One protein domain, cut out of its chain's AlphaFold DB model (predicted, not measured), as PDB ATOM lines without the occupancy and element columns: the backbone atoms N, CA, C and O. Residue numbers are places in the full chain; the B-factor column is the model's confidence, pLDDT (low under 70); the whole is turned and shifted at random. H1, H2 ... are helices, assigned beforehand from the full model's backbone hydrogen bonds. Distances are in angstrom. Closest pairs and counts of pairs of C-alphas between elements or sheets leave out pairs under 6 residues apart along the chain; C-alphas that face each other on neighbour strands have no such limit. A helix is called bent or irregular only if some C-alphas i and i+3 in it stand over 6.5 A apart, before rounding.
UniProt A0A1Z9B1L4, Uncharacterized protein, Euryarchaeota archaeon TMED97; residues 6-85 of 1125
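AT A GLANCE: This is residues 6 to 85 of the 1125 residues of an uncharacterized protein of Euryarchaeota archaeon TMED97 (UniProt A0A1Z9B1L4). One long helix, H1, runs along one side of an elongated body, and two shorter helices, H5 and H6, follow each other along the opposite side, with H3 crossing between the two sides in the middle. The short helix H2 and the helix H4 lie at this middle level too, on either side of H3, and the link of residues 24 to 34 loops back at the end of the body beyond the last residues of H1. The printed part has 80 residues with six named helices, in the order H1, H2, H3, H4, H5, H6, and no named strand; the class is all helix. The whole is compact, with a radius of gyration of the C-alphas of 12.7 A, and its C-alphas span 38 by 22 by 18 A.

IN THESE COORDINATES: The longest helix, H1, holds residues 6 to 23, from C-alpha 6 at (57.244, -5.106, 48.929) to C-alpha 23 at (38.218, -19.712, 39.994), 25.6 A. H3, residues 41 to 51, is 14.7 A long from first to last C-alpha and begins with C-alpha 41 at (36.773, -11.966, 42.406). Before it comes H2, residues 35 to 38, with 5.3 A from first to last C-alpha, and after it H4, residues 53 to 59, with 9.7 A. H5, residues 65 to 73, measures 12.1 A. H6, residues 77 to 84, measures 11.6 A and ends with C-alpha 84 at (25.654, -26.060, 43.639). H6 is irregular, but only just: its C-alphas 80 and 83 are 6.9 A apart.

HOW THE PARTS SIT: H1 and H3 are the hub, touching three other helices each. H1 touches H3 with residues 15 to 23 alone, about perpendicular at 87 degrees; the closest C-alphas are those of Ala 19 and Glu 45, 4.9 A apart. H1 touches H4 with residues 11 to 18 alone, opposite ways at a shallow tilt of 34 degrees, only just short of steep; their closest C-alphas, of Arg 15 and Ile 55, are 6.5 A apart. H1 touches H2 with residues 22 to 23 alone, the closest C-alphas being those of Ala 23 and Gly 36, 3.8 A apart. H3 touches H5, opposite ways at a steep tilt of 59 degrees, with the C-alphas of Phe 46 and Ile 71 closest at 6.3 A. H3 and H4 touch only at the corner by their link, where the closest C-alphas, of His 49 and Lys 56, are 4.9 A apart. H2 and H6 only just touch, with 3 pairs of C-alphas within 8 A, the closest those of Leu 38 and Val 81 at 6.6 A. H3 and H6 are close but not clearly touching, with the C-alphas of Ala 47 and Trp 77 closest at 6.7 A. H1 is apart from both H5 and H6, and H5 and H6 are apart from each other. The helix packing is mostly crossed, but only just: leaving out H3 and H4, which touch only at the corner, 1 of the 3 pairs of helices that touch and have a tilt is at a shallow tilt. In H1, H4 and H5 every O i to N i+4 pair is within hydrogen-bond range; in H3 5 of 7 are and in H6 2 of 4, while H2 is too short for such a pair.

THE WHOLE: The two C-alphas farthest apart are those of Glu 6 and Asp 29, at 39.3 A, and the first and last printed C-alphas, of Glu 6 and Asn 85, are 38.0 A apart. The printed residues run from 6 to 85 without a cut. The link from H1 to H2, 11 residues, is long; the other four links are tight. The mean pLDDT of the printed part is 84.3, and one residue, Val 75 between H5 and H6, is under 70.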
ATOM      1  N   GLU A   6      56.853  -4.061  49.874       79.62
ATOM      2  CA  GLU A   6      57.244  -5.106  48.929       79.62
ATOM      3  C   GLU A   6      56.705  -6.490  49.337       79.62
ATOM      4  O   GLU A   6      56.168  -7.203  48.491       79.62
ATOM      5  N   GLN A   7      56.748  -6.833  50.632       77.81
ATOM      6  CA  GLN A   7      56.130  -8.054  51.174       77.81
ATOM      7  C   GLN A   7      54.603  -8.035  51.028       77.81
ATOM      8  O   GLN A   7      54.001  -9.055  50.689       77.81
ATOM      9  N   GLU A   8      53.982  -6.875  51.247       79.94
ATOM     10  CA  GLU A   8      52.538  -6.683  51.085       79.94
ATOM     11  C   GLU A   8      52.110  -6.859  49.614       79.94
ATOM     12  O   GLU A   8      51.173  -7.601  49.308       79.94
ATOM     13  N   ASN A   9      52.860  -6.259  48.682       82.94
ATOM     14  CA  ASN A   9      52.630  -6.391  47.241       82.94
ATOM     15  C   ASN A   9      52.847  -7.830  46.734       82.94
ATOM     16  O   ASN A   9      52.041  -8.321  45.940       82.94
ATOM     17  N   GLU A  10      53.897  -8.529  47.191       83.31
ATOM     18  CA  GLU A  10      54.128  -9.942  46.844       83.31
ATOM     19  C   GLU A  10      52.971 -10.821  47.348       83.31
ATOM     20  O   GLU A  10      52.474 -11.682  46.618       83.31
ATOM     21  N   PHE A  11      52.490 -10.571  48.570       86.06
ATOM     22  CA  PHE A  11      51.339 -11.270  49.133       86.06
ATOM     23  C   PHE A  11      50.060 -11.047  48.319       86.06
ATOM     24  O   PHE A  11      49.396 -12.028  47.979       86.06
ATOM     25  N   TYR A  12      49.721  -9.805  47.954       85.00
ATOM     26  CA  TYR A  12      48.533  -9.546  47.133       85.00
ATOM     27  C   TYR A  12      48.644 -10.195  45.747       85.00
ATOM     28  O   TYR A  12      47.696 -10.847  45.310       85.00
ATOM     29  N   ALA A  13      49.807 -10.130  45.091       85.81
ATOM     30  CA  ALA A  13      50.026 -10.802  43.808       85.81
ATOM     31  C   ALA A  13      49.858 -12.333  43.907       85.81
ATOM     32  O   ALA A  13      49.243 -12.959  43.036       85.81
ATOM     33  N   LEU A  14      50.355 -12.947  44.987       87.31
ATOM     34  CA  LEU A  14      50.154 -14.369  45.271       87.31
ATOM     35  C   LEU A  14      48.684 -14.692  45.570       87.31
ATOM     36  O   LEU A  14      48.178 -15.689  45.052       87.31
ATOM     37  N   ARG A  15      47.978 -13.845  46.331       87.62
ATOM     38  CA  ARG A  15      46.547 -14.001  46.631       87.62
ATOM     39  C   ARG A  15      45.700 -13.956  45.362       87.62
ATOM     40  O   ARG A  15      44.921 -14.879  45.140       87.62
ATOM     41  N   THR A  16      45.887 -12.961  44.497       87.56
ATOM     42  CA  THR A  16      45.159 -12.863  43.220       87.56
ATOM     43  C   THR A  16      45.492 -14.044  42.296       87.56
ATOM     44  O   THR A  16      44.603 -14.603  41.654       87.56
ATOM     45  N   LYS A  17      46.746 -14.525  42.276       88.62
ATOM     46  CA  LYS A  17      47.118 -15.747  41.537       88.62
ATOM     47  C   LYS A  17      46.425 -17.001  42.090       88.62
ATOM     48  O   LYS A  17      45.961 -17.832  41.309       88.62
ATOM     49  N   ALA A  18      46.332 -17.137  43.412       86.75
ATOM     50  CA  ALA A  18      45.620 -18.236  44.062       86.75
ATOM     51  C   ALA A  18      44.102 -18.159  43.822       86.75
ATOM     52  O   ALA A  18      43.490 -19.183  43.532       86.75
ATOM     53  N   ALA A  19      43.516 -16.958  43.842       87.25
ATOM     54  CA  ALA A  19      42.116 -16.710  43.501       87.25
ATOM     55  C   ALA A  19      41.799 -17.099  42.046       87.25
ATOM     56  O   ALA A  19      40.831 -17.813  41.804       87.25
ATOM     57  N   ASN A  20      42.656 -16.727  41.089       88.88
ATOM     58  CA  ASN A  20      42.520 -17.124  39.681       88.88
ATOM     59  C   ASN A  20      42.670 -18.645  39.475       88.88
ATOM     60  O   ASN A  20      42.007 -19.227  38.619       88.88
ATOM     61  N   SER A  21      43.522 -19.306  40.264       88.62
ATOM     62  CA  SER A  21      43.632 -20.772  40.270       88.62
ATOM     63  C   SER A  21      42.360 -21.424  40.831       88.62
ATOM     64  O   SER A  21      41.808 -22.343  40.226       88.62
ATOM     65  N   LEU A  22      41.837 -20.897  41.944       88.75
ATOM     66  CA  LEU A  22      40.594 -21.354  42.567       88.75
ATOM     67  C   LEU A  22      39.384 -21.154  41.642       88.75
ATOM     68  O   LEU A  22      38.570 -22.062  41.524       88.75
ATOM     69  N   ALA A  23      39.302 -20.028  40.927       88.88
ATOM     70  CA  ALA A  23      38.218 -19.712  39.994       88.88
ATOM     71  C   ALA A  23      38.014 -20.782  38.905       88.88
ATOM     72  O   ALA A  23      36.882 -21.062  38.512       88.88
ATOM     73  N   ASN A  24      39.110 -21.396  38.446       90.50
ATOM     74  CA  ASN A  24      39.114 -22.449  37.427       90.50
ATOM     75  C   ASN A  24      38.969 -23.865  38.009       90.50
ATOM     76  O   ASN A  24      38.850 -24.831  37.258       90.50
ATOM     77  N   LYS A  25      38.990 -24.015  39.338       89.88
ATOM     78  CA  LYS A  25      38.807 -25.306  39.999       89.88
ATOM     79  C   LYS A  25      37.325 -25.686  39.964       89.88
ATOM     80  O   LYS A  25      36.465 -24.876  40.313       89.88
ATOM     81  N   THR A  26      37.034 -26.919  39.567       91.12
ATOM     82  CA  THR A  26      35.676 -27.470  39.603       91.12
ATOM     83  C   THR A  26      35.238 -27.756  41.039       91.12
ATOM     84  O   THR A  26      36.070 -27.883  41.950       91.12
ATOM     85  N   LEU A  27      33.931 -27.883  41.255       90.12
ATOM     86  CA  LEU A  27      33.413 -28.415  42.508       90.12
ATOM     87  C   LEU A  27      33.738 -29.912  42.631       90.12
ATOM     88  O   LEU A  27      34.163 -30.566  41.674       90.12
ATOM     89  N   LYS A  28      33.615 -30.445  43.849       87.62
ATOM     90  CA  LYS A  28      34.006 -31.828  44.154       87.62
ATOM     91  C   LYS A  28      33.023 -32.818  43.540       87.62
ATOM     92  O   LYS A  28      33.439 -33.803  42.941       87.62
ATOM     93  N   ASP A  29      31.739 -32.543  43.733       88.31
ATOM     94  CA  ASP A  29      30.651 -33.439  43.366       88.31
ATOM     95  C   ASP A  29      29.928 -32.950  42.087       88.31
ATOM     96  O   ASP A  29      29.179 -33.718  41.493       88.31
ATOM     97  N   ASN A  30      30.232 -31.735  41.585       90.44
ATOM     98  CA  ASN A  30      29.884 -31.283  40.226       90.44
ATOM     99  C   ASN A  30      31.130 -30.867  39.401       90.44
ATOM    100  O   ASN A  30      31.716 -29.818  39.683       90.44
ATOM    101  N   PRO A  31      31.523 -31.616  38.351       89.50
ATOM    102  CA  PRO A  31      32.661 -31.263  37.497       89.50
ATOM    103  C   PRO A  31      32.364 -30.151  36.470       89.50
ATOM    104  O   PRO A  31      33.301 -29.606  35.896       89.50
ATOM    105  N   ASN A  32      31.096 -29.803  36.231       89.25
ATOM    106  CA  ASN A  32      30.683 -28.775  35.267       89.25
ATOM    107  C   ASN A  32      30.607 -27.368  35.890       89.25
ATOM    108  O   ASN A  32      30.564 -26.373  35.165       89.25
ATOM    109  N   VAL A  33      30.599 -27.282  37.226       89.44
ATOM    110  CA  VAL A  33      30.550 -26.024  37.983       89.44
ATOM    111  C   VAL A  33      31.935 -25.679  38.523       89.44
ATOM    112  O   VAL A  33      32.615 -26.543  39.078       89.44
ATOM    113  N   THR A  34      32.352 -24.415  38.419       90.69
ATOM    114  CA  THR A  34      33.606 -23.921  39.021       90.69
ATOM    115  C   THR A  34      33.357 -22.889  40.117       90.69
ATOM    116  O   THR A  34      32.342 -22.192  40.115       90.69
ATOM    117  N   TYR A  35      34.309 -22.723  41.045       87.62
ATOM    118  CA  TYR A  35      34.206 -21.676  42.076       87.62
ATOM    119  C   TYR A  35      34.077 -20.270  41.462       87.62
ATOM    120  O   TYR A  35      33.390 -19.421  42.027       87.62
ATOM    121  N   GLY A  36      34.678 -20.031  40.289       86.19
ATOM    122  CA  GLY A  36      34.597 -18.756  39.572       86.19
ATOM    123  C   GLY A  36      33.225 -18.430  38.978       86.19
ATOM    124  O   GLY A  36      32.976 -17.273  38.659       86.19
ATOM    125  N   GLN A  37      32.324 -19.410  38.859       87.00
ATOM    126  CA  GLN A  37      30.930 -19.173  38.463       87.00
ATOM    127  C   GLN A  37      30.028 -18.776  39.646       87.00
ATOM    128  O   GLN A  37      28.911 -18.300  39.426       87.00
ATOM    129  N   LEU A  38      30.482 -18.994  40.885       86.62
ATOM    130  CA  LEU A  38      29.676 -18.832  42.103       86.62
ATOM    131  C   LEU A  38      30.158 -17.700  43.015       86.62
ATOM    132  O   LEU A  38      29.355 -17.107  43.735       86.62
ATOM    133  N   LEU A  39      31.463 -17.422  43.006       86.06
ATOM    134  CA  LEU A  39      32.120 -16.448  43.872       86.06
ATOM    135  C   LEU A  39      32.671 -15.289  43.035       86.06
ATOM    136  O   LEU A  39      33.363 -15.498  42.040       86.06
ATOM    137  N   SER A  40      32.410 -14.056  43.468       83.81
ATOM    138  CA  SER A  40      33.023 -12.860  42.878       83.81
ATOM    139  C   SER A  40      34.552 -12.853  43.058       83.81
ATOM    140  O   SER A  40      35.066 -13.510  43.967       83.81
ATOM    141  N   PRO A  41      35.312 -12.055  42.277       85.69
ATOM    142  CA  PRO A  41      36.773 -11.966  42.406       85.69
ATOM    143  C   PRO A  41      37.260 -11.704  43.839       85.69
ATOM    144  O   PRO A  41      38.255 -12.275  44.275       85.69
ATOM    145  N   LYS A  42      36.519 -10.894  44.607       82.62
ATOM    146  CA  LYS A  42      36.849 -10.583  46.003       82.62
ATOM    147  C   LYS A  42      36.519 -11.738  46.959       82.62
ATOM    148  O   LYS A  42      37.296 -12.009  47.869       82.62
ATOM    149  N   GLU A  43      35.412 -12.447  46.737       85.19
ATOM    150  CA  GLU A  43      35.078 -13.669  47.488       85.19
ATOM    151  C   GLU A  43      36.094 -14.794  47.213       85.19
ATOM    152  O   GLU A  43      36.480 -15.501  48.142       85.19
ATOM    153  N   LEU A  44      36.593 -14.915  45.976       86.38
ATOM    154  CA  LEU A  44      37.666 -15.844  45.598       86.38
ATOM    155  C   LEU A  44      38.999 -15.512  46.281       86.38
ATOM    156  O   LEU A  44      39.683 -16.421  46.750       86.38
ATOM    157  N   GLU A  45      39.368 -14.230  46.372       85.25
ATOM    158  CA  GLU A  45      40.566 -13.801  47.106       85.25
ATOM    159  C   GLU A  45      40.484 -14.105  48.603       85.25
ATOM    160  O   GLU A  45      41.492 -14.482  49.202       85.25
ATOM    161  N   PHE A  46      39.303 -13.998  49.216       84.00
ATOM    162  CA  PHE A  46      39.114 -14.399  50.609       84.00
ATOM    163  C   PHE A  46      39.138 -15.925  50.768       84.00
ATOM    164  O   PHE A  46      39.938 -16.433  51.556       84.00
ATOM    165  N   ALA A  47      38.393 -16.668  49.944       83.56
ATOM    166  CA  ALA A  47      38.397 -18.133  49.943       83.56
ATOM    167  C   ALA A  47      39.796 -18.735  49.681       83.56
ATOM    168  O   ALA A  47      40.123 -19.792  50.223       83.56
ATOM    169  N   ALA A  48      40.665 -18.057  48.923       86.12
ATOM    170  CA  ALA A  48      42.037 -18.499  48.676       86.12
ATOM    171  C   ALA A  48      42.874 -18.693  49.961       86.12
ATOM    172  O   ALA A  48      43.755 -19.552  49.961       86.12
ATOM    173  N   HIS A  49      42.587 -17.982  51.059       81.94
ATOM    174  CA  HIS A  49      43.252 -18.207  52.356       81.94
ATOM    175  C   HIS A  49      42.852 -19.552  52.982       81.94
ATOM    176  O   HIS A  49      43.675 -20.220  53.597       81.94
ATOM    177  N   VAL A  50      41.607 -19.989  52.773       82.00
ATOM    178  CA  VAL A  50      41.097 -21.275  53.269       82.00
ATOM    179  C   VAL A  50      41.608 -22.433  52.403       82.00
ATOM    180  O   VAL A  50      41.998 -23.477  52.921       82.00
ATOM    181  N   PHE A  51      41.647 -22.246  51.079       80.31
ATOM    182  CA  PHE A  51      42.012 -23.297  50.120       80.31
ATOM    183  C   PHE A  51      43.512 -23.413  49.804       80.31
ATOM    184  O   PHE A  51      43.921 -24.427  49.235       80.31
ATOM    185  N   SER A  52      44.337 -22.416  50.142       85.00
ATOM    186  CA  SER A  52      45.789 -22.442  49.921       85.00
ATOM    187  C   SER A  52      46.561 -22.286  51.240       85.00
ATOM    188  O   SER A  52      46.658 -21.174  51.769       85.00
ATOM    189  N   PRO A  53      47.181 -23.370  51.751       82.44
ATOM    190  CA  PRO A  53      48.039 -23.314  52.936       82.44
ATOM    191  C   PRO A  53      49.186 -22.302  52.809       82.44
ATOM    192  O   PRO A  53      49.551 -21.667  53.797       82.44
ATOM    193  N   ASP A  54      49.713 -22.101  51.598       82.75
ATOM    194  CA  ASP A  54      50.789 -21.144  51.322       82.75
ATOM    195  C   ASP A  54      50.327 -19.690  51.505       82.75
ATOM    196  O   ASP A  54      51.048 -18.880  52.092       82.75
ATOM    197  N   ILE A  55      49.106 -19.360  51.060       86.06
ATOM    198  CA  ILE A  55      48.507 -18.034  51.274       86.06
ATOM    199  C   ILE A  55      48.198 -17.821  52.755       86.06
ATOM    200  O   ILE A  55      48.526 -16.761  53.282       86.06
ATOM    201  N   LYS A  56      47.653 -18.826  53.458       82.50
ATOM    202  CA  LYS A  56      47.410 -18.748  54.909       82.50
ATOM    203  C   LYS A  56      48.700 -18.543  55.709       82.50
ATOM    204  O   LYS A  56      48.741 -17.724  56.625       82.50
ATOM    205  N   SER A  57      49.763 -19.250  55.328       83.12
ATOM    206  CA  SER A  57      51.098 -19.122  55.918       83.12
ATOM    207  C   SER A  57      51.704 -17.736  55.678       83.12
ATOM    208  O   SER A  57      52.220 -17.122  56.604       83.12
ATOM    209  N   ARG A  58      51.593 -17.179  54.464       83.00
ATOM    210  CA  ARG A  58      52.074 -15.811  54.196       83.00
ATOM    211  C   ARG A  58      51.193 -14.727  54.821       83.00
ATOM    212  O   ARG A  58      51.726 -13.706  55.242       83.00
ATOM    213  N   ALA A  59      49.885 -14.950  54.947       82.75
ATOM    214  CA  ALA A  59      48.983 -14.033  55.640       82.75
ATOM    215  C   ALA A  59      49.363 -13.871  57.121       82.75
ATOM    216  O   ALA A  59      49.336 -12.750  57.618       82.75
ATOM    217  N   SER A  60      49.798 -14.937  57.808       82.75
ATOM    218  CA  SER A  60      50.219 -14.877  59.225       82.75
ATOM    219  C   SER A  60      51.533 -14.132  59.484       82.75
ATOM    220  O   SER A  60      51.897 -13.909  60.638       82.75
ATOM    221  N   LEU A  61      52.227 -13.702  58.425       83.31
ATOM    222  CA  LEU A  61      53.378 -12.799  58.502       83.31
ATOM    223  C   LEU A  61      52.984 -11.315  58.387       83.31
ATOM    224  O   LEU A  61      53.822 -10.454  58.646       83.31
ATOM    225  N   ILE A  62      51.742 -11.024  57.981       82.06
ATOM    226  CA  ILE A  62      51.246  -9.679  57.645       82.06
ATOM    227  C   ILE A  62      50.092  -9.263  58.567       82.06
ATOM    228  O   ILE A  62      50.066  -8.129  59.036       82.06
ATOM    229  N   TYR A  63      49.173 -10.186  58.849       83.38
ATOM    230  CA  TYR A  63      47.962  -9.976  59.639       83.38
ATOM    231  C   TYR A  63      48.020 -10.754  60.957       83.38
ATOM    232  O   TYR A  63      48.615 -11.833  61.045       83.38
ATOM    233  N   THR A  64      47.355 -10.230  61.983       84.06
ATOM    234  CA  THR A  64      47.143 -10.931  63.258       84.06
ATOM    235  C   THR A  64      46.241 -12.165  63.089       84.06
ATOM    236  O   THR A  64      45.456 -12.236  62.138       84.06
ATOM    237  N   PRO A  65      46.298 -13.154  64.004       80.62
ATOM    238  CA  PRO A  65      45.385 -14.299  63.987       80.62
ATOM    239  C   PRO A  65      43.903 -13.891  63.986       80.62
ATOM    240  O   PRO A  65      43.092 -14.524  63.311       80.62
ATOM    241  N   GLU A  66      43.561 -12.818  64.697       82.12
ATOM    242  CA  GLU A  66      42.220 -12.238  64.756       82.12
ATOM    243  C   GLU A  66      41.793 -11.643  63.405       82.12
ATOM    244  O   GLU A  66      40.676 -11.895  62.954       82.12
ATOM    245  N   GLU A  67      42.674 -10.904  62.726       81.25
ATOM    246  CA  GLU A  67      42.418 -10.370  61.380       81.25
ATOM    247  C   GLU A  67      42.301 -11.486  60.336       81.25
ATOM    248  O   GLU A  67      41.430 -11.421  59.473       81.25
ATOM    249  N   ILE A  68      43.102 -12.553  60.433       80.44
ATOM    250  CA  ILE A  68      42.972 -13.726  59.551       80.44
ATOM    251  C   ILE A  68      41.642 -14.435  59.795       80.44
ATOM    252  O   ILE A  68      40.953 -14.767  58.836       80.44
ATOM    253  N   ALA A  69      41.228 -14.610  61.052       79.88
ATOM    254  CA  ALA A  69      39.917 -15.167  61.369       79.88
ATOM    255  C   ALA A  69      38.773 -14.281  60.841       79.88
ATOM    256  O   ALA A  69      37.769 -14.801  60.354       79.88
ATOM    257  N   GLN A  70      38.924 -12.951  60.869       81.31
ATOM    258  CA  GLN A  70      37.981 -12.021  60.236       81.31
ATOM    259  C   GLN A  70      37.986 -12.141  58.706       81.31
ATOM    260  O   GLN A  70      36.916 -12.173  58.111       81.31
ATOM    261  N   ILE A  71      39.146 -12.275  58.059       79.62
ATOM    262  CA  ILE A  71      39.268 -12.466  56.603       79.62
ATOM    263  C   ILE A  71      38.647 -13.803  56.161       79.62
ATOM    264  O   ILE A  71      37.934 -13.848  55.160       79.62
ATOM    265  N   GLU A  72      38.871 -14.880  56.915       74.69
ATOM    266  CA  GLU A  72      38.317 -16.213  56.634       74.69
ATOM    267  C   GLU A  72      36.807 -16.302  56.910       74.69
ATOM    268  O   GLU A  72      36.119 -17.085  56.256       74.69
ATOM    269  N   SER A  73      36.274 -15.483  57.826       76.56
ATOM    270  CA  SER A  73      34.831 -15.393  58.116       76.56
ATOM    271  C   SER A  73      34.093 -14.283  57.355       76.56
ATOM    272  O   SER A  73      32.863 -14.290  57.329       76.56
ATOM    273  N   ALA A  74      34.804 -13.369  56.681       76.25
ATOM    274  CA  ALA A  74      34.221 -12.264  55.911       76.25
ATOM    275  C   ALA A  74      33.320 -12.728  54.754       76.25
ATOM    276  O   ALA A  74      32.474 -11.965  54.285       76.25
ATOM    277  N   VAL A  75      33.498 -13.967  54.284       66.31
ATOM    278  CA  VAL A  75      32.665 -14.594  53.256       66.31
ATOM    279  C   VAL A  75      32.344 -16.020  53.673       66.31
ATOM    280  O   VAL A  75      33.224 -16.879  53.707       66.31
ATOM    281  N   ASN A  76      31.060 -16.302  53.900       74.62
ATOM    282  CA  ASN A  76      30.571 -17.666  54.085       74.62
ATOM    283  C   ASN A  76      30.499 -18.392  52.728       74.62
ATOM    284  O   ASN A  76      29.429 -18.619  52.161       74.62
ATOM    285  N   TRP A  77      31.672 -18.691  52.163       79.00
ATOM    286  CA  TRP A  77      31.812 -19.310  50.845       79.00
ATOM    287  C   TRP A  77      31.165 -20.701  50.808       79.00
ATOM    288  O   TRP A  77      30.655 -21.105  49.767       79.00
ATOM    289  N   GLU A  78      31.121 -21.410  51.938       77.56
ATOM    290  CA  GLU A  78      30.518 -22.737  52.040       77.56
ATOM    291  C   GLU A  78      29.000 -22.672  51.815       77.56
ATOM    292  O   GLU A  78      28.485 -23.405  50.975       77.56
ATOM    293  N   GLN A  79      28.295 -21.709  52.427       81.81
ATOM    294  CA  GLN A  79      26.876 -21.448  52.126       81.81
ATOM    295  C   GLN A  79      26.626 -21.013  50.671       81.81
ATOM    296  O   GLN A  79      25.541 -21.240  50.139       81.81
ATOM    297  N   ARG A  80      27.611 -20.387  50.014       82.00
ATOM    298  CA  ARG A  80      27.508 -19.931  48.613       82.00
ATOM    299  C   ARG A  80      27.742 -21.066  47.612       82.00
ATOM    300  O   ARG A  80      27.141 -21.054  46.544       82.00
ATOM    301  N   VAL A  81      28.596 -22.032  47.956       86.12
ATOM    302  CA  VAL A  81      29.018 -23.139  47.080       86.12
ATOM    303  C   VAL A  81      28.205 -24.416  47.308       86.12
ATOM    304  O   VAL A  81      27.876 -25.105  46.345       86.12
ATOM    305  N   SER A  82      27.842 -24.724  48.558       86.69
ATOM    306  CA  SER A  82      27.127 -25.952  48.938       86.69
ATOM    307  C   SER A  82      25.862 -26.235  48.105       86.69
ATOM    308  O   SER A  82      25.741 -27.372  47.645       86.69
ATOM    309  N   PRO A  83      24.979 -25.257  47.795       87.56
ATOM    310  CA  PRO A  83      23.781 -25.511  46.986       87.56
ATOM    311  C   PRO A  83      24.057 -26.000  45.554       87.56
ATOM    312  O   PRO A  83      23.185 -26.619  44.957       87.56
ATOM    313  N   TYR A  84      25.255 -25.741  45.017       89.44
ATOM    314  CA  TYR A  84      25.654 -26.060  43.639       89.44
ATOM    315  C   TYR A  84      26.622 -27.247  43.542       89.44
ATOM    316  O   TYR A  84      26.910 -27.731  42.448       89.44
ATOM    317  N   ASN A  85      27.134 -27.745  44.671       89.19
ATOM    318  CA  ASN A  85      27.988 -28.932  44.721       89.19
ATOM    319  C   ASN A  85      27.127 -30.211  44.653       89.19
ATOM    320  O   ASN A  85      27.093 -31.007  45.590       89.19
TER     321      ASN A  85